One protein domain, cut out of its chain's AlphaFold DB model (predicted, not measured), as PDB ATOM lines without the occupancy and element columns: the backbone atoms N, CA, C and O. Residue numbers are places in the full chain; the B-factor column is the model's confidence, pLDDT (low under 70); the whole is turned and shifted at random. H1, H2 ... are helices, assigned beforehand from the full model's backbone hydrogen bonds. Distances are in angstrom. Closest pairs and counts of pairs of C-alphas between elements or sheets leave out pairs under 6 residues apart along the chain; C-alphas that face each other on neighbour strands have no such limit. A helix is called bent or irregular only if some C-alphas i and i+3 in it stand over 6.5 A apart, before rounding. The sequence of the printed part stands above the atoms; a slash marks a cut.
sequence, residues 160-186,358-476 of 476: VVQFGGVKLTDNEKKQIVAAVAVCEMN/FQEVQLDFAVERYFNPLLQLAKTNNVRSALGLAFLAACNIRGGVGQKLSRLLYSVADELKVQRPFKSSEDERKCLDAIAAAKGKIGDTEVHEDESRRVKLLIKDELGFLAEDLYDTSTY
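Overview. This is residues 160 to 186 and 358 to 476 of the 476 residues of the protein "Murein DD-endopeptidase MepM/ murein hydrolase activator NlpD" of Duganella sp. 1224 (UniProt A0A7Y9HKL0). Six helices make a crossed cluster built round H3 in the middle, with H1 and H2 packed on one side of it and H4, H5 and H6 on the other. A tail with no named element, residues 461 to 476, runs from H6 to the chain's end. The printed part has 146 residues, with H1 to H6 in that order, no named strand and class all helix. It is compact, with a radius of gyration of the C-alphas of 14.0 A and spans of 42 by 40 by 27 A.

Arrangement. H2, residues 358 to 380, has a kink of 45 degrees near residue 373 and is only just irregular, with C-alphas 373 and 376 6.7 A apart. With residues 370 to 378 alone it touches the hub H3, residues 386 to 399, about perpendicular at 77 degrees; the closest C-alphas, of Phe 371 and Ala 393, are 5.5 A apart. H1, residues 170 to 184, touches H2 about perpendicular at 80 degrees, closest at the C-alphas of Lys 174 and Leu 363, 5.6 A. H4, residues 405 to 415, is irregular, with C-alphas 406 and 409 7.5 A apart; it touches H3, closest at the C-alphas of Cys 395 and Ser 406, 5.0 A. H6, residues 449 to 460, touches H3 at a shallow tilt of 29 degrees, opposite ways, closest at the C-alphas of Leu 387 and Leu 458, 6.7 A. H5, residues 425 to 437, touches H6, closest at the C-alphas of Ala 436 and Ser 452, 4.1 A. H2 and H5 are apart. Every O i to N i+4 pair is within hydrogen-bond range in H3, H5 and H6, against 10 of 11 in H1, 13 of 19 in H2 and 5 of 7 in H4.

Along the chain. H2 is 33.2 A long, H1 20.8 A and H3 19.5 A. H1 begins at C-alpha 170 (178.196, 95.318, 135.955), and H6 ends at C-alpha 460 (157.948, 98.609, 125.242).

Size, cuts and confidence. Residues 187 to 357 are not printed, and C-alphas 186 and 358 are 17.5 A apart across the cut. The link from H5 to H6 is long, 11 residues. Confidence is under 70 at residues 160 to 166, 184 to 186, 400 to 402 and 467 to 476.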
ATOM      1  N   VAL A 160     163.104  87.782 127.050       50.84
ATOM      2  CA  VAL A 160     163.309  87.928 128.491       50.84
ATOM      3  C   VAL A 160     164.747  87.557 128.857       50.84
ATOM      4  O   VAL A 160     165.206  86.453 128.565       50.84
ATOM      5  N   VAL A 161     165.475  88.480 129.486       50.84
ATOM      6  CA  VAL A 161     166.782  88.196 130.094       50.84
ATOM      7  C   VAL A 161     166.581  88.013 131.594       50.84
ATOM      8  O   VAL A 161     166.108  88.924 132.265       50.84
ATOM      9  N   GLN A 162     166.953  86.844 132.118       50.12
ATOM     10  CA  GLN A 162     166.915  86.591 133.559       50.12
ATOM     11  C   GLN A 162     168.026  87.371 134.268       50.12
ATOM     12  O   GLN A 162     169.204  87.203 133.947       50.12
ATOM     13  N   PHE A 163     167.645  88.191 135.248       55.88
ATOM     14  CA  PHE A 163     168.568  88.866 136.157       55.88
ATOM     15  C   PHE A 163     168.868  87.966 137.363       55.88
ATOM     16  O   PHE A 163     167.959  87.428 137.991       55.88
ATOM     17  N   GLY A 164     170.144  87.801 137.709       49.56
ATOM     18  CA  GLY A 164     170.630  86.791 138.665       49.56
ATOM     19  C   GLY A 164     170.388  87.078 140.157       49.56
ATOM     20  O   GLY A 164     171.071  86.493 140.998       49.56
ATOM     21  N   GLY A 165     169.470  87.982 140.509       48.53
ATOM     22  CA  GLY A 165     169.155  88.353 141.894       48.53
ATOM     23  C   GLY A 165     169.712  89.715 142.339       48.53
ATOM     24  O   GLY A 165     169.976  90.609 141.541       48.53
ATOM     25  N   VAL A 166     169.845  89.911 143.654       51.44
ATOM     26  CA  VAL A 166     169.873  91.253 144.289       51.44
ATOM     27  C   VAL A 166     171.170  92.034 144.094       51.44
ATOM     28  O   VAL A 166     171.197  93.263 144.223       51.44
ATOM     29  N   LYS A 167     172.251  91.357 143.707       71.44
ATOM     30  CA  LYS A 167     173.494  92.013 143.308       71.44
ATOM     31  C   LYS A 167     173.614  91.998 141.791       71.44
ATOM     32  O   LYS A 167     174.182  91.066 141.232       71.44
ATOM     33  N   LEU A 168     173.163  93.081 141.162       77.19
ATOM     34  CA  LEU A 168     173.393  93.302 139.737       77.19
ATOM     35  C   LEU A 168     174.895  93.244 139.427       77.19
ATOM     36  O   LEU A 168     175.704  93.977 140.019       77.19
ATOM     37  N   THR A 169     175.250  92.398 138.473       78.88
ATOM     38  CA  THR A 169     176.533  92.409 137.777       78.88
ATOM     39  C   THR A 169     176.714  93.735 137.042       78.88
ATOM     40  O   THR A 169     175.757  94.460 136.757       78.88
ATOM     41  N   ASP A 170     177.954  94.086 136.707       80.75
ATOM     42  CA  ASP A 170     178.196  95.318 135.955       80.75
ATOM     43  C   ASP A 170     177.570  95.263 134.554       80.75
ATOM     44  O   ASP A 170     177.087  96.280 134.062       80.75
ATOM     45  N   ASN A 171     177.470  94.076 133.952       78.50
ATOM     46  CA  ASN A 171     176.802  93.887 132.669       78.50
ATOM     47  C   ASN A 171     175.288  94.086 132.743       78.50
ATOM     48  O   ASN A 171     174.733  94.766 131.881       78.50
ATOM     49  N   GLU A 172     174.620  93.573 133.776       80.69
ATOM     50  CA  GLU A 172     173.186  93.815 133.991       80.69
ATOM     51  C   GLU A 172     172.898  95.314 134.169       80.69
ATOM     52  O   GLU A 172     171.960  95.851 133.580       80.69
ATOM     53  N   LYS A 173     173.761  96.044 134.891       86.94
ATOM     54  CA  LYS A 173     173.642  97.510 135.006       86.94
ATOM     55  C   LYS A 173     173.811  98.198 133.651       86.94
ATOM     56  O   LYS A 173     173.044  99.107 133.332       86.94
ATOM     57  N   LYS A 174     174.791  97.774 132.841       87.06
ATOM     58  CA  LYS A 174     175.006  98.307 131.484       87.06
ATOM     59  C   LYS A 174     173.813  98.021 130.569       87.06
ATOM     60  O   LYS A 174     173.452  98.896 129.791       87.06
ATOM     61  N   GLN A 175     173.178  96.854 130.685       82.19
ATOM     62  CA  GLN A 175     171.955  96.510 129.946       82.19
ATOM     63  C   GLN A 175     170.793  97.433 130.328       82.19
ATOM     64  O   GLN A 175     170.165  98.020 129.447       82.19
ATOM     65  N   ILE A 176     170.565  97.655 131.626       86.62
ATOM     66  CA  ILE A 176     169.530  98.585 132.099       86.62
ATOM     67  C   ILE A 176     169.804 100.010 131.590       86.62
ATOM     68  O   ILE A 176     168.915 100.669 131.052       86.62
ATOM     69  N   VAL A 177     171.047 100.484 131.692       88.88
ATOM     70  CA  VAL A 177     171.449 101.800 131.170       88.88
ATOM     71  C   VAL A 177     171.296 101.889 129.648       88.88
ATOM     72  O   VAL A 177     170.874 102.925 129.140       88.88
ATOM     73  N   ALA A 178     171.591 100.821 128.907       85.50
ATOM     74  CA  ALA A 178     171.392 100.779 127.463       85.50
ATOM     75  C   ALA A 178     169.904 100.877 127.087       85.50
ATOM     76  O   ALA A 178     169.564 101.572 126.133       85.50
ATOM     77  N   ALA A 179     169.006 100.267 127.865       83.50
ATOM     78  CA  ALA A 179     167.566 100.436 127.681       83.50
ATOM     79  C   ALA A 179     167.110 101.878 127.972       83.50
ATOM     80  O   ALA A 179     166.286 102.434 127.244       83.50
ATOM     81  N   VAL A 180     167.707 102.536 128.973       87.31
ATOM     82  CA  VAL A 180     167.488 103.971 129.221       87.31
ATOM     83  C   VAL A 180     167.979 104.825 128.055       87.31
ATOM     84  O   VAL A 180     167.275 105.743 127.637       87.31
ATOM     85  N   ALA A 181     169.136 104.503 127.476       82.06
ATOM     86  CA  ALA A 181     169.679 105.225 126.330       82.06
ATOM     87  C   ALA A 181     168.715 105.251 125.134       82.06
ATOM     88  O   ALA A 181     168.649 106.258 124.434       82.06
ATOM     89  N   VAL A 182     167.897 104.207 124.937       75.12
ATOM     90  CA  VAL A 182     166.839 104.184 123.905       75.12
ATOM     91  C   VAL A 182     165.828 105.315 124.061       75.12
ATOM     92  O   VAL A 182     165.269 105.789 123.069       75.12
ATOM     93  N   CYS A 183     165.615 105.790 125.285       75.38
ATOM     94  CA  CYS A 183     164.731 106.916 125.557       75.38
ATOM     95  C   CYS A 183     165.386 108.273 125.273       75.38
ATOM     96  O   CYS A 183     164.674 109.221 124.941       75.38
ATOM     97  N   GLU A 184     166.711 108.365 125.412       69.44
ATOM     98  CA  GLU A 184     167.474 109.621 125.354       69.44
ATOM     99  C   GLU A 184     168.163 109.858 124.003       69.44
ATOM    100  O   GLU A 184     168.568 110.982 123.699       69.44
ATOM    101  N   MET A 185     168.325 108.813 123.188       66.19
ATOM    102  CA  MET A 185     169.060 108.907 121.935       66.19
ATOM    103  C   MET A 185     168.236 109.526 120.805       66.19
ATOM    104  O   MET A 185     167.060 109.217 120.590       66.19
ATOM    105  N   ASN A 186     168.913 110.349 120.007       59.25
ATOM    106  CA  ASN A 186     168.486 110.633 118.646       59.25
ATOM    107  C   ASN A 186     168.916 109.462 117.748       59.25
ATOM    108  O   ASN A 186     169.443 108.451 118.212       59.25
ATOM    109  N   PHE A 358     184.784 103.097 123.006       94.38
ATOM    110  CA  PHE A 358     184.123 104.325 123.418       94.38
ATOM    111  C   PHE A 358     182.643 104.118 123.733       94.38
ATOM    112  O   PHE A 358     182.115 104.770 124.632       94.38
ATOM    113  N   GLN A 359     181.973 103.210 123.025       90.50
ATOM    114  CA  GLN A 359     180.607 102.809 123.351       90.50
ATOM    115  C   GLN A 359     180.551 102.169 124.746       90.50
ATOM    116  O   GLN A 359     179.701 102.523 125.561       90.50
ATOM    117  N   GLU A 360     181.506 101.294 125.056       88.62
ATOM    118  CA  GLU A 360     181.607 100.674 126.376       88.62
ATOM    119  C   GLU A 360     181.894 101.710 127.471       88.62
ATOM    120  O   GLU A 360     181.182 101.744 128.469       88.62
ATOM    121  N   VAL A 361     182.844 102.630 127.244       94.81
ATOM    122  CA  VAL A 361     183.148 103.734 128.179       94.81
ATOM    123  C   VAL A 361     181.925 104.594 128.472       94.81
ATOM    124  O   VAL A 361     181.760 105.052 129.602       94.81
ATOM    125  N   GLN A 362     181.062 104.824 127.480       94.44
ATOM    126  CA  GLN A 362     179.805 105.527 127.710       94.44
ATOM    127  C   GLN A 362     178.908 104.751 128.687       94.44
ATOM    128  O   GLN A 362     178.482 105.314 129.693       94.44
ATOM    129  N   LEU A 363     178.666 103.456 128.465       92.00
ATOM    130  CA  LEU A 363     177.849 102.662 129.393       92.00
ATOM    131  C   LEU A 363     178.478 102.581 130.790       92.00
ATOM    132  O   LEU A 363     177.777 102.806 131.774       92.00
ATOM    133  N   ASP A 364     179.787 102.344 130.879       92.12
ATOM    134  CA  ASP A 364     180.531 102.304 132.144       92.12
ATOM    135  C   ASP A 364     180.366 103.612 132.911       92.12
ATOM    136  O   ASP A 364     179.986 103.625 134.082       92.12
ATOM    137  N   PHE A 365     180.577 104.740 132.231       95.06
ATOM    138  CA  PHE A 365     180.458 106.041 132.863       95.06
ATOM    139  C   PHE A 365     179.021 106.330 133.303       95.06
ATOM    140  O   PHE A 365     178.807 106.863 134.393       95.06
ATOM    141  N   ALA A 366     178.027 105.959 132.494       93.06
ATOM    142  CA  ALA A 366     176.628 106.095 132.875       93.06
ATOM    143  C   ALA A 366     176.283 105.251 134.117       93.06
ATOM    144  O   ALA A 366     175.630 105.749 135.041       93.06
ATOM    145  N   VAL A 367     176.779 104.012 134.179       92.50
ATOM    146  CA  VAL A 367     176.613 103.130 135.337       92.50
ATOM    147  C   VAL A 367     177.268 103.734 136.576       92.50
ATOM    148  O   VAL A 367     176.610 103.918 137.596       92.50
ATOM    149  N   GLU A 368     178.542 104.105 136.496       93.06
ATOM    150  CA  GLU A 368     179.292 104.648 137.627       93.06
ATOM    151  C   GLU A 368     178.691 105.948 138.164       93.06
ATOM    152  O   GLU A 368     178.565 106.131 139.378       93.06
ATOM    153  N   ARG A 369     178.338 106.870 137.263       90.69
ATOM    154  CA  ARG A 369     177.975 108.239 137.628       90.69
ATOM    155  C   ARG A 369     176.500 108.406 137.963       90.69
ATOM    156  O   ARG A 369     176.182 109.263 138.787       90.69
ATOM    157  N   TYR A 370     175.619 107.626 137.341       89.00
ATOM    158  CA  TYR A 370     174.172 107.814 137.462       89.00
ATOM    159  C   TYR A 370     173.452 106.559 137.948       89.00
ATOM    160  O   TYR A 370     172.526 106.679 138.745       89.00
ATOM    161  N   PHE A 371     173.865 105.359 137.547       90.56
ATOM    162  CA  PHE A 371     173.196 104.150 138.026       90.56
ATOM    163  C   PHE A 371     173.591 103.814 139.469       90.56
ATOM    164  O   PHE A 371     172.756 103.822 140.361       90.56
ATOM    165  N   ASN A 372     174.874 103.604 139.756       90.56
ATOM    166  CA  ASN A 372     175.339 103.178 141.078       90.56
ATOM    167  C   ASN A 372     174.863 104.087 142.232       90.56
ATOM    168  O   ASN A 372     174.420 103.551 143.251       90.56
ATOM    169  N   PRO A 373     174.855 105.430 142.103       88.62
ATOM    170  CA  PRO A 373     174.371 106.302 143.173       88.62
ATOM    171  C   PRO A 373     172.884 106.142 143.521       88.62
ATOM    172  O   PRO A 373     172.489 106.502 144.630       88.62
ATOM    173  N   LEU A 374     172.046 105.616 142.616       86.50
ATOM    174  CA  LEU A 374     170.618 105.407 142.893       86.50
ATOM    175  C   LEU A 374     170.348 104.122 143.680       86.50
ATOM    176  O   LEU A 374     169.307 104.021 144.327       86.50
ATOM    177  N   LEU A 375     171.274 103.157 143.654       85.75
ATOM    178  CA  LEU A 375     171.053 101.818 144.205       85.75
ATOM    179  C   LEU A 375     170.724 101.838 145.696       85.75
ATOM    180  O   LEU A 375     169.894 101.055 146.146       85.75
ATOM    181  N   GLN A 376     171.295 102.771 146.462       83.38
ATOM    182  CA  GLN A 376     170.953 102.911 147.877       83.38
ATOM    183  C   GLN A 376     169.494 103.352 148.077       83.38
ATOM    184  O   GLN A 376     168.816 102.861 148.977       83.38
ATOM    185  N   LEU A 377     168.994 104.264 147.237       83.12
ATOM    186  CA  LEU A 377     167.613 104.744 147.311       83.12
ATOM    187  C   LEU A 377     166.624 103.673 146.831       83.12
ATOM    188  O   LEU A 377     165.585 103.480 147.467       83.12
ATOM    189  N   ALA A 378     166.969 102.956 145.756       86.88
ATOM    190  CA  ALA A 378     166.222 101.794 145.287       86.88
ATOM    191  C   ALA A 378     166.137 100.722 146.381       86.88
ATOM    192  O   ALA A 378     165.038 100.274 146.704       86.88
ATOM    193  N   LYS A 379     167.262 100.433 147.051       84.75
ATOM    194  CA  LYS A 379     167.339  99.497 148.178       84.75
ATOM    195  C   LYS A 379     166.414  99.872 149.327       84.75
ATOM    196  O   LYS A 379     165.662  99.026 149.797       84.75
ATOM    197  N   THR A 380     166.432 101.129 149.759       84.75
ATOM    198  CA  THR A 380     165.558 101.605 150.843       84.75
ATOM    199  C   THR A 380     164.071 101.473 150.501       84.75
ATOM    200  O   THR A 380     163.258 101.247 151.391       84.75
ATOM    201  N   ASN A 381     163.703 101.607 149.223       87.19
ATOM    202  CA  ASN A 381     162.310 101.545 148.770       87.19
ATOM    203  C   ASN A 381     161.923 100.194 148.164       87.19
ATOM    204  O   ASN A 381     160.806 100.067 147.671       87.19
ATOM    205  N   ASN A 382     162.812  99.203 148.221       87.00
ATOM    206  CA  ASN A 382     162.632  97.885 147.628       87.00
ATOM    207  C   ASN A 382     162.237  97.919 146.140       87.00
ATOM    208  O   ASN A 382     161.443  97.094 145.697       87.00
ATOM    209  N   VAL A 383     162.789  98.885 145.394       88.00
ATOM    210  CA  VAL A 383     162.708  98.907 143.929       88.00
ATOM    211  C   VAL A 383     163.717  97.900 143.421       88.00
ATOM    212  O   VAL A 383     164.926  98.113 143.545       88.00
ATOM    213  N   ARG A 384     163.208  96.796 142.901       81.62
ATOM    214  CA  ARG A 384     163.997  95.702 142.375       81.62
ATOM    215  C   ARG A 384     163.833  95.581 140.880       81.62
ATOM    216  O   ARG A 384     164.840  95.291 140.274       81.62
ATOM    217  N   SER A 385     162.666  95.842 140.281       84.38
ATOM    218  CA  SER A 385     162.434  95.559 138.852       84.38
ATOM    219  C   SER A 385     163.397  96.284 137.904       84.38
ATOM    220  O   SER A 385     163.786  97.428 138.144       84.38
ATOM    221  N   ALA A 386     163.782  95.628 136.800       85.00
ATOM    222  CA  ALA A 386     164.739  96.177 135.843       85.00
ATOM    223  C   ALA A 386     164.138  97.431 135.211       85.00
ATOM    224  O   ALA A 386     164.804  98.456 135.081       85.00
ATOM    225  N   LEU A 387     162.834  97.375 134.937       88.06
ATOM    226  CA  LEU A 387     162.015  98.491 134.500       88.06
ATOM    227  C   LEU A 387     161.979  99.645 135.527       88.06
ATOM    228  O   LEU A 387     162.175 100.806 135.160       88.06
ATOM    229  N   GLY A 388     161.772  99.352 136.813       90.69
ATOM    230  CA  GLY A 388     161.782 100.342 137.893       90.69
ATOM    231  C   GLY A 388     163.148 101.005 138.063       90.69
ATOM    232  O   GLY A 388     163.247 102.233 138.117       90.69
ATOM    233  N   LEU A 389     164.220 100.213 138.058       90.50
ATOM    234  CA  LEU A 389     165.600 100.695 138.094       90.50
ATOM    235  C   LEU A 389     165.952 101.516 136.848       90.50
ATOM    236  O   LEU A 389     166.592 102.560 136.982       90.50
ATOM    237  N   ALA A 390     165.499 101.106 135.660       91.12
ATOM    238  CA  ALA A 390     165.662 101.867 134.422       91.12
ATOM    239  C   ALA A 390     164.987 103.236 134.528       91.12
ATOM    240  O   ALA A 390     165.595 104.263 134.222       91.12
ATOM    241  N   PHE A 391     163.749 103.279 135.023       92.62
ATOM    242  CA  PHE A 391     163.036 104.537 135.200       92.62
ATOM    243  C   PHE A 391     163.733 105.461 136.207       92.62
ATOM    244  O   PHE A 391     163.933 106.645 135.924       92.62
ATOM    245  N   LEU A 392     164.167 104.933 137.356       91.38
ATOM    246  CA  LEU A 392     164.935 105.711 138.332       91.38
ATOM    247  C   LEU A 392     166.256 106.220 137.745       91.38
ATOM    248  O   LEU A 392     166.615 107.377 137.973       91.38
ATOM    249  N   ALA A 393     166.962 105.389 136.977       91.31
ATOM    250  CA  ALA A 393     168.208 105.763 136.319       91.31
ATOM    251  C   ALA A 393     167.991 106.899 135.320       91.31
ATOM    252  O   ALA A 393     168.731 107.881 135.341       91.31
ATOM    253  N   ALA A 394     166.938 106.824 134.508       89.44
ATOM    254  CA  ALA A 394     166.607 107.868 133.550       89.44
ATOM    255  C   ALA A 394     166.231 109.198 134.228       89.44
ATOM    256  O   ALA A 394     166.723 110.265 133.851       89.44
ATOM    257  N   CYS A 395     165.442 109.136 135.305       87.44
ATOM    258  CA  CYS A 395     165.158 110.293 136.153       87.44
ATOM    259  C   CYS A 395     166.441 110.888 136.755       87.44
ATOM    260  O   CYS A 395     166.580 112.111 136.849       87.44
ATOM    261  N   ASN A 396     167.388 110.039 137.154       87.19
ATOM    262  CA  ASN A 396     168.648 110.466 137.747       87.19
ATOM    263  C   ASN A 396     169.615 111.088 136.726       87.19
ATOM    264  O   ASN A 396     170.265 112.083 137.029       87.19
ATOM    265  N   ILE A 397     169.673 110.554 135.506       85.38
ATOM    266  CA  ILE A 397     170.459 111.121 134.401       85.38
ATOM    267  C   ILE A 397     170.045 112.574 134.133       85.38
ATOM    268  O   ILE A 397     170.901 113.441 133.969       85.38
ATOM    269  N   ARG A 398     168.738 112.865 134.163       78.19
ATOM    270  CA  ARG A 398     168.212 114.221 133.931       78.19
ATOM    271  C   ARG A 398     168.270 115.128 135.155       78.19
ATOM    272  O   ARG A 398     168.560 116.316 135.038       78.19
ATOM    273  N   GLY A 399     167.880 114.596 136.309       70.25
ATOM    274  CA  GLY A 399     167.612 115.386 137.507       70.25
ATOM    275  C   GLY A 399     168.742 115.381 138.526       70.25
ATOM    276  O   GLY A 399     168.861 116.332 139.288       70.25
ATOM    277  N   GLY A 400     169.574 114.344 138.556       69.56
ATOM    278  CA  GLY A 400     170.465 114.058 139.676       69.56
ATOM    279  C   GLY A 400     169.746 113.430 140.879       69.56
ATOM    280  O   GLY A 400     168.518 113.500 141.027       69.56
ATOM    281  N   VAL A 401     170.531 112.798 141.757       65.00
ATOM    282  CA  VAL A 401     170.009 111.934 142.825       65.00
ATOM    283  C   VAL A 401     169.304 112.782 143.873       65.00
ATOM    284  O   VAL A 401     169.813 113.815 144.305       65.00
ATOM    285  N   GLY A 402     168.132 112.332 144.316       60.25
ATOM    286  CA  GLY A 402     167.378 112.967 145.394       60.25
ATOM    287  C   GLY A 402     166.602 114.220 144.981       60.25
ATOM    288  O   GLY A 402     165.919 114.801 145.824       60.25
ATOM    289  N   GLN A 403     166.655 114.626 143.708       77.12
ATOM    290  CA  GLN A 403     165.811 115.694 143.171       77.12
ATOM    291  C   GLN A 403     164.370 115.224 142.942       77.12
ATOM    292  O   GLN A 403     164.106 114.020 142.884       77.12
ATOM    293  N   LYS A 404     163.440 116.179 142.765       78.38
ATOM    294  CA  LYS A 404     161.996 115.928 142.550       78.38
ATOM    295  C   LYS A 404     161.750 114.806 141.535       78.38
ATOM    296  O   LYS A 404     160.962 113.909 141.802       78.38
ATOM    297  N   LEU A 405     162.489 114.817 140.424       78.50
ATOM    298  CA  LEU A 405     162.342 113.831 139.357       78.50
ATOM    299  C   LEU A 405     162.724 112.409 139.793       78.50
ATOM    300  O   LEU A 405     161.964 111.474 139.585       78.50
ATOM    301  N   SER A 406     163.849 112.249 140.493       77.38
ATOM    302  CA  SER A 406     164.289 110.950 141.033       77.38
ATOM    303  C   SER A 406     163.373 110.382 142.128       77.38
ATOM    304  O   SER A 406     163.546 109.238 142.538       77.38
ATOM    305  N   ARG A 407     162.400 111.173 142.608       85.44
ATOM    306  CA  ARG A 407     161.384 110.745 143.576       85.44
ATOM    307  C   ARG A 407     160.018 110.460 142.952       85.44
ATOM    308  O   ARG A 407     159.132 110.011 143.670       85.44
ATOM    309  N   LEU A 408     159.857 110.687 141.647       92.19
ATOM    310  CA  LEU A 408     158.565 110.627 140.963       92.19
ATOM    311  C   LEU A 408     157.862 109.277 141.151       92.19
ATOM    312  O   LEU A 408     156.681 109.253 141.479       92.19
ATOM    313  N   LEU A 409     158.597 108.167 141.031       94.38
ATOM    314  CA  LEU A 409     158.050 106.823 141.252       94.38
ATOM    315  C   LEU A 409     157.415 106.680 142.645       94.38
ATOM    316  O   LEU A 409     156.334 106.119 142.787       94.38
ATOM    317  N   TYR A 410     158.075 107.219 143.670       92.50
ATOM    318  CA  TYR A 410     157.628 107.126 145.059       92.50
ATOM    319  C   TYR A 410     156.449 108.048 145.347       92.50
ATOM    320  O   TYR A 410     155.513 107.635 146.019       92.50
ATOM    321  N   SER A 411     156.472 109.271 144.812       93.69
ATOM    322  CA  SER A 411     155.344 110.197 144.930       93.69
ATOM    323  C   SER A 411     154.088 109.613 144.288       93.69
ATOM    324  O   SER A 411     153.026 109.646 144.891       93.69
ATOM    325  N   VAL A 412     154.214 108.977 143.119       96.50
ATOM    326  CA  VAL A 412     153.087 108.285 142.482       96.50
ATOM    327  C   VAL A 412     152.621 107.077 143.294       96.50
ATOM    328  O   VAL A 412     151.418 106.859 143.398       96.50
ATOM    329  N   ALA A 413     153.529 106.318 143.912       96.75
ATOM    330  CA  ALA A 413     153.135 105.238 144.814       96.75
ATOM    331  C   ALA A 413     152.276 105.750 145.982       96.75
ATOM    332  O   ALA A 413     151.244 105.149 146.284       96.75
ATOM    333  N   ASP A 414     152.649 106.890 146.575       95.50
ATOM    334  CA  ASP A 414     151.894 107.516 147.663       95.50
ATOM    335  C   ASP A 414     150.482 107.943 147.187       95.50
ATOM    336  O   ASP A 414     149.489 107.630 147.846       95.50
ATOM    337  N   GLU A 415     150.366 108.555 146.000       97.12
ATOM    338  CA  GLU A 415     149.080 108.944 145.381       97.12
ATOM    339  C   GLU A 415     148.171 107.744 145.078       97.12
ATOM    340  O   GLU A 415     146.952 107.792 145.260       97.12
ATOM    341  N   LEU A 416     148.763 106.636 144.626       97.19
ATOM    342  CA  LEU A 416     148.050 105.399 144.304       97.19
ATOM    343  C   LEU A 416     147.806 104.504 145.524       97.19
ATOM    344  O   LEU A 416     147.218 103.427 145.374       97.19
ATOM    345  N   LYS A 417     148.252 104.929 146.713       96.50
ATOM    346  CA  LYS A 417     148.209 104.154 147.961       96.50
ATOM    347  C   LYS A 417     148.883 102.782 147.826       96.50
ATOM    348  O   LYS A 417     148.435 101.800 148.416       96.50
ATOM    349  N   VAL A 418     149.945 102.713 147.026       96.06
ATOM    350  CA  VAL A 418     150.813 101.539 146.909       96.06
ATOM    351  C   VAL A 418     151.796 101.557 148.075       96.06
ATOM    352  O   VAL A 418     152.421 102.579 148.362       96.06
ATOM    353  N   GLN A 419     151.916 100.436 148.785       91.94
ATOM    354  CA  GLN A 419     152.769 100.359 149.965       91.94
ATOM    355  C   GLN A 419     154.248 100.504 149.582       91.94
ATOM    356  O   GLN A 419     154.727  99.843 148.665       91.94
ATOM    357  N   ARG A 420     154.981 101.326 150.344       89.62
ATOM    358  CA  ARG A 420     156.446 101.399 150.296       89.62
ATOM    359  C   ARG A 420     157.065 100.940 151.627       89.62
ATOM    360  O   ARG A 420     156.486 101.245 152.673       89.62
ATOM    361  N   PRO A 421     158.231 100.265 151.632       90.75
ATOM    362  CA  PRO A 421     158.973  99.742 150.473       90.75
ATOM    363  C   PRO A 421     158.118  98.790 149.614       90.75
ATOM    364  O   PRO A 421     157.259  98.102 150.167       90.75
ATOM    365  N   PHE A 422     158.291  98.815 148.287       89.31
ATOM    366  CA  PHE A 422     157.458  98.052 147.345       89.31
ATOM    367  C   PHE A 422     157.490  96.559 147.670       89.31
ATOM    368  O   PHE A 422     158.528  96.038 148.079       89.31
ATOM    369  N   LYS A 423     156.370  95.850 147.510       86.88
ATOM    370  CA  LYS A 423     156.304  94.420 147.846       86.88
ATOM    371  C   LYS A 423     156.569  93.511 146.655       86.88
ATOM    372  O   LYS A 423     157.022  92.389 146.871       86.88
ATOM    373  N   SER A 424     156.309  93.990 145.443       84.06
ATOM    374  CA  SER A 424     156.423  93.197 144.225       84.06
ATOM    375  C   SER A 424     156.641  94.059 142.975       84.06
ATOM    376  O   SER A 424     156.489  95.285 143.010       84.06
ATOM    377  N   SER A 425     156.984  93.416 141.858       82.12
ATOM    378  CA  SER A 425     157.209  94.089 140.575       82.12
ATOM    379  C   SER A 425     155.912  94.634 140.016       82.12
ATOM    380  O   SER A 425     155.929  95.663 139.351       82.12
ATOM    381  N   GLU A 426     154.783  94.007 140.341       86.75
ATOM    382  CA  GLU A 426     153.452  94.479 139.974       86.75
ATOM    383  C   GLU A 426     153.134  95.821 140.645       86.75
ATOM    384  O   GLU A 426     152.542  96.695 140.011       86.75
ATOM    385  N   ASP A 427     153.562  96.029 141.895       91.44
ATOM    386  CA  ASP A 427     153.395  97.310 142.590       91.44
ATOM    387  C   ASP A 427     154.239  98.421 141.940       91.44
ATOM    388  O   ASP A 427     153.753  99.542 141.733       91.44
ATOM    389  N   GLU A 428     155.491  98.118 141.577       91.56
ATOM    390  CA  GLU A 428     156.337  99.040 140.813       91.56
ATOM    391  C   GLU A 428     155.717  99.351 139.442       91.56
ATOM    392  O   GLU A 428     155.576 100.518 139.058       91.56
ATOM    393  N   ARG A 429     155.298  98.304 138.721       91.31
ATOM    394  CA  ARG A 429     154.705  98.378 137.385       91.31
ATOM    395  C   ARG A 429     153.428  99.202 137.385       91.31
ATOM    396  O   ARG A 429     153.274 100.072 136.535       91.31
ATOM    397  N   LYS A 430     152.563  99.023 138.382       94.62
ATOM    398  CA  LYS A 430     151.342  99.818 138.564       94.62
ATOM    399  C   LYS A 430     151.638 101.317 138.652       94.62
ATOM    400  O   LYS A 430     150.916 102.125 138.065       94.62
ATOM    401  N   CYS A 431     152.699 101.704 139.360       97.00
ATOM    402  CA  CYS A 431     153.105 103.108 139.457       97.00
ATOM    403  C   CYS A 431     153.617 103.641 138.112       97.00
ATOM    404  O   CYS A 431     153.287 104.758 137.714       97.00
ATOM    405  N   LEU A 432     154.390 102.835 137.385       95.62
ATOM    406  CA  LEU A 432     154.907 103.191 136.064       95.62
ATOM    407  C   LEU A 432     153.801 103.297 135.009       95.62
ATOM    408  O   LEU A 432     153.759 104.278 134.270       95.62
ATOM    409  N   ASP A 433     152.855 102.362 134.980       96.19
ATOM    410  CA  ASP A 433     151.698 102.420 134.082       96.19
ATOM    411  C   ASP A 433     150.867 103.690 134.334       96.19
ATOM    412  O   ASP A 433     150.432 104.355 133.389       96.19
ATOM    413  N   ALA A 434     150.720 104.102 135.599       97.44
ATOM    414  CA  ALA A 434     150.076 105.368 135.933       97.44
ATOM    415  C   ALA A 434     150.863 106.578 135.399       97.44
ATOM    416  O   ALA A 434     150.262 107.480 134.813       97.44
ATOM    417  N   ILE A 435     152.197 106.591 135.531       96.88
ATOM    418  CA  ILE A 435     153.061 107.644 134.962       96.88
ATOM    419  C   ILE A 435     152.927 107.692 133.436       96.88
ATOM    420  O   ILE A 435     152.798 108.776 132.862       96.88
ATOM    421  N   ALA A 436     152.903 106.537 132.768       95.19
ATOM    422  CA  ALA A 436     152.698 106.440 131.327       95.19
ATOM    423  C   ALA A 436     151.330 107.001 130.898       95.19
ATOM    424  O   ALA A 436     151.226 107.684 129.873       95.19
ATOM    425  N   ALA A 437     150.279 106.742 131.675       96.12
ATOM    426  CA  ALA A 437     148.923 107.210 131.397       96.12
ATOM    427  C   ALA A 437     148.660 108.671 131.817       96.12
ATOM    428  O   ALA A 437     147.644 109.246 131.412       96.12
ATOM    429  N   ALA A 438     149.547 109.275 132.613       94.12
ATOM    430  CA  ALA A 438     149.339 110.590 133.202       94.12
ATOM    431  C   ALA A 438     149.115 111.691 132.152       94.12
ATOM    432  O   ALA A 438     149.776 111.758 131.114       94.12
ATOM    433  N   LYS A 439     148.195 112.610 132.464       91.69
ATOM    434  CA  LYS A 439     147.909 113.816 131.670       91.69
ATOM    435  C   LYS A 439     148.297 115.063 132.462       91.69
ATOM    436  O   LYS A 439     147.444 115.852 132.856       91.69
ATOM    437  N   GLY A 440     149.590 115.197 132.752       88.62
ATOM    438  CA  GLY A 440     150.166 116.336 133.477       88.62
ATOM    439  C   GLY A 440     150.256 116.163 134.997       88.62
ATOM    440  O   GLY A 440     151.125 116.769 135.619       88.62
ATOM    441  N   LYS A 441     149.403 115.331 135.609       93.50
ATOM    442  CA  LYS A 441     149.461 115.016 137.045       93.50
ATOM    443  C   LYS A 441     148.789 113.689 137.399       93.50
ATOM    444  O   LYS A 441     147.932 113.213 136.652       93.50
ATOM    445  N   ILE A 442     149.149 113.149 138.560       95.31
ATOM    446  CA  ILE A 442     148.484 112.049 139.267       95.31
ATOM    447  C   ILE A 442     148.261 112.549 140.696       95.31
ATOM    448  O   ILE A 442     149.234 112.781 141.406       95.31
ATOM    449  N   GLY A 443     147.006 112.789 141.086       93.25
ATOM    450  CA  GLY A 443     146.707 113.484 142.345       93.25
ATOM    451  C   GLY A 443     147.367 114.867 142.402       93.25
ATOM    452  O   GLY A 443     147.130 115.688 141.504       93.25
ATOM    453  N   ASP A 444     148.209 115.097 143.411       93.12
ATOM    454  CA  ASP A 444     149.009 116.318 143.591       93.12
ATOM    455  C   ASP A 444     150.421 116.207 142.988       93.12
ATOM    456  O   ASP A 444     151.167 117.189 142.897       93.12
ATOM    457  N   THR A 445     150.794 115.022 142.506       93.31
ATOM    458  CA  THR A 445     152.087 114.772 141.873       93.31
ATOM    459  C   THR A 445     152.073 115.194 140.402       93.31
ATOM    460  O   THR A 445     151.403 114.594 139.563       93.31
ATOM    461  N   GLU A 446     152.854 116.222 140.058       92.12
ATOM    462  CA  GLU A 446     153.076 116.640 138.667       92.12
ATOM    463  C   GLU A 446     153.848 115.581 137.869       92.12
ATOM    464  O   GLU A 446     154.887 115.083 138.312       92.12
ATOM    465  N   VAL A 447     153.385 115.306 136.649       90.12
ATOM    466  CA  VAL A 447     154.027 114.386 135.705       90.12
ATOM    467  C   VAL A 447     154.229 115.101 134.376       90.12
ATOM    468  O   VAL A 447     153.270 115.425 133.676       90.12
ATOM    469  N   HIS A 448     155.487 115.355 134.017       85.44
ATOM    470  CA  HIS A 448     155.822 115.965 132.732       85.44
ATOM    471  C   HIS A 448     155.612 114.979 131.575       85.44
ATOM    472  O   HIS A 448     155.890 113.788 131.712       85.44
ATOM    473  N   GLU A 449     155.194 115.492 130.412       82.88
ATOM    474  CA  GLU A 449     154.950 114.694 129.198       82.88
ATOM    475  C   GLU A 449     156.165 113.844 128.795       82.88
ATOM    476  O   GLU A 449     156.006 112.690 128.393       82.88
ATOM    477  N   ASP A 450     157.379 114.377 128.972       82.19
ATOM    478  CA  ASP A 450     158.621 113.645 128.724       82.19
ATOM    479  C   ASP A 450     158.720 112.364 129.564       82.19
ATOM    480  O   ASP A 450     159.181 111.343 129.059       82.19
ATOM    481  N   GLU A 451     158.292 112.397 130.832       88.06
ATOM    482  CA  GLU A 451     158.341 111.221 131.707       88.06
ATOM    483  C   GLU A 451     157.301 110.190 131.301       88.06
ATOM    484  O   GLU A 451     157.620 109.009 131.179       88.06
ATOM    485  N   SER A 452     156.082 110.626 130.980       89.81
ATOM    486  CA  SER A 452     155.055 109.731 130.445       89.81
ATOM    487  C   SER A 452     155.501 109.075 129.135       89.81
ATOM    488  O   SER A 452     155.282 107.881 128.933       89.81
ATOM    489  N   ARG A 453     156.148 109.827 128.234       86.88
ATOM    490  CA  ARG A 453     156.717 109.287 126.990       86.88
ATOM    491  C   ARG A 453     157.830 108.281 127.274       86.88
ATOM    492  O   ARG A 453     157.866 107.229 126.642       86.88
ATOM    493  N   ARG A 454     158.730 108.599 128.199       88.25
ATOM    494  CA  ARG A 454     159.858 107.744 128.565       88.25
ATOM    495  C   ARG A 454     159.400 106.419 129.151       88.25
ATOM    496  O   ARG A 454     159.851 105.380 128.686       88.25
ATOM    497  N   VAL A 455     158.458 106.433 130.092       91.50
ATOM    498  CA  VAL A 455     157.943 105.185 130.670       91.50
ATOM    499  C   VAL A 455     157.291 104.305 129.602       91.50
ATOM    500  O   VAL A 455     157.537 103.106 129.587       91.50
ATOM    501  N   LYS A 456     156.561 104.878 128.634       89.56
ATOM    502  CA  LYS A 456     156.024 104.107 127.493       89.56
ATOM    503  C   LYS A 456     157.118 103.426 126.668       89.56
ATOM    504  O   LYS A 456     156.920 102.306 126.211       89.56
ATOM    505  N   LEU A 457     158.246 104.105 126.452       85.75
ATOM    506  CA  LEU A 457     159.380 103.539 125.719       85.75
ATOM    507  C   LEU A 457     160.071 102.427 126.515       85.75
ATOM    508  O   LEU A 457     160.396 101.399 125.931       85.75
ATOM    509  N   LEU A 458     160.238 102.609 127.827       87.62
ATOM    510  CA  LEU A 458     160.813 101.588 128.704       87.62
ATOM    511  C   LEU A 458     159.908 100.351 128.810       87.62
ATOM    512  O   LEU A 458     160.403  99.244 128.677       87.62
ATOM    513  N   ILE A 459     158.588 100.524 128.958       86.50
ATOM    514  CA  ILE A 459     157.620  99.409 128.986       86.50
ATOM    515  C   ILE A 459     157.648  98.606 127.682       86.50
ATOM    516  O   ILE A 459     157.473  97.393 127.701       86.50
ATOM    517  N   LYS A 460     157.846  99.279 126.542       83.81
ATOM    518  CA  LYS A 460     157.948  98.609 125.242       83.81
ATOM    519  C   LYS A 460     159.188  97.715 125.144       83.81
ATOM    520  O   LYS A 460     159.149  96.744 124.399       83.81
ATOM    521  N   ASP A 461     160.262  98.087 125.842       76.19
ATOM    522  CA  ASP A 461     161.504  97.324 125.964       76.19
ATOM    523  C   ASP A 461     162.022  96.742 124.635       76.19
ATOM    524  O   ASP A 461     162.162  95.537 124.454       76.19
ATOM    525  N   GLU A 462     162.326  97.612 123.665       73.56
ATOM    526  CA  GLU A 462     162.728  97.191 122.305       73.56
ATOM    527  C   GLU A 462     164.018  96.350 122.240       73.56
ATOM    528  O   GLU A 462     164.347  95.810 121.177       73.56
ATOM    529  N   LEU A 463     164.757  96.278 123.350       73.62
ATOM    530  CA  LEU A 463     165.988  95.508 123.497       73.62
ATOM    531  C   LEU A 463     165.795  94.208 124.301       73.62
ATOM    532  O   LEU A 463     166.682  93.357 124.271       73.62
ATOM    533  N   GLY A 464     164.663  94.035 124.992       74.12
ATOM    534  CA  GLY A 464     164.391  92.862 125.830       74.12
ATOM    535  C   GLY A 464     165.172  92.830 127.151       74.12
ATOM    536  O   GLY A 464     165.461  91.758 127.671       74.12
ATOM    537  N   PHE A 465     165.602  93.976 127.685       74.00
ATOM    538  CA  PHE A 465     166.392  94.011 128.931       74.00
ATOM    539  C   PHE A 465     165.578  94.356 130.164       74.00
ATOM    540  O   PHE A 465     166.104  94.319 131.269       74.00
ATOM    541  N   LEU A 466     164.335  94.771 129.988       75.44
ATOM    542  CA  LEU A 466     163.466  95.249 131.052       75.44
ATOM    543  C   LEU A 466     162.300  94.297 131.315       75.44
ATOM    544  O   LEU A 466     161.503  94.574 132.212       75.44
ATOM    545  N   ALA A 467     162.216  93.197 130.557       63.62
ATOM    546  CA  ALA A 467     161.316  92.092 130.830       63.62
ATOM    547  C   ALA A 467     161.418  91.655 132.303       63.62
ATOM    548  O   ALA A 467     162.504  91.583 132.882       63.62
ATOM    549  N   GLU A 468     160.257  91.458 132.919       60.53
ATOM    550  CA  GLU A 468     160.113  91.310 134.365       60.53
ATOM    551  C   GLU A 468     160.727  89.996 134.868       60.53
ATOM    552  O   GLU A 468     160.347  88.929 134.402       60.53
ATOM    553  N   ASP A 469     161.648  90.092 135.835       49.81
ATOM    554  CA  ASP A 469     161.873  89.084 136.886       49.81
ATOM    555  C   ASP A 469     162.851  89.628 137.941       49.81
ATOM    556  O   ASP A 469     164.062  89.466 137.820       49.81
ATOM    557  N   LEU A 470     162.358  90.312 138.984       49.34
ATOM    558  CA  LEU A 470     163.207  90.754 140.111       49.34
ATOM    559  C   LEU A 470     162.520  90.641 141.481       49.34
ATOM    560  O   LEU A 470     162.763  91.441 142.385       49.34
ATOM    561  N   TYR A 471     161.697  89.610 141.665       47.84
ATOM    562  CA  TYR A 471     161.106  89.296 142.968       47.84
ATOM    563  C   TYR A 471     161.179  87.809 143.307       47.84
ATOM    564  O   TYR A 471     160.198  87.205 143.730       47.84
ATOM    565  N   ASP A 472     162.381  87.234 143.261       46.59
ATOM    566  CA  ASP A 472     162.662  86.209 144.263       46.59
ATOM    567  C   ASP A 472     162.833  86.910 145.621       46.59
ATOM    568  O   ASP A 472     163.775  87.670 145.868       46.59
ATOM    569  N   THR A 473     161.857  86.711 146.504       41.81
ATOM    570  CA  THR A 473     161.854  87.307 147.847       41.81
ATOM    571  C   THR A 473     162.963  86.759 148.747       41.81
ATOM    572  O   THR A 473     163.299  87.410 149.736       41.81
ATOM    573  N   SER A 474     163.554  85.610 148.398       45.22
ATOM    574  CA  SER A 474     164.562  84.918 149.207       45.22
ATOM    575  C   SER A 474     165.984  85.468 149.063       45.22
ATOM    576  O   SER A 474     166.841  85.143 149.883       45.22
ATOM    577  N   THR A 475     166.253  86.317 148.066       43.91
ATOM    578  CA  THR A 475     167.632  86.643 147.661       43.91
ATOM    579  C   THR A 475     168.108  88.061 147.983       43.91
ATOM    580  O   THR A 475     169.101  88.485 147.399       43.91
ATOM    581  N   TYR A 476     167.473  88.795 148.913       40.78
ATOM    582  CA  TYR A 476     167.899  90.167 149.270       40.78
ATOM    583  C   TYR A 476     169.037  90.307 150.270       40.78
ATOM    584  O   TYR A 476     168.907  89.759 151.385       40.78
TER     585      TYR A 476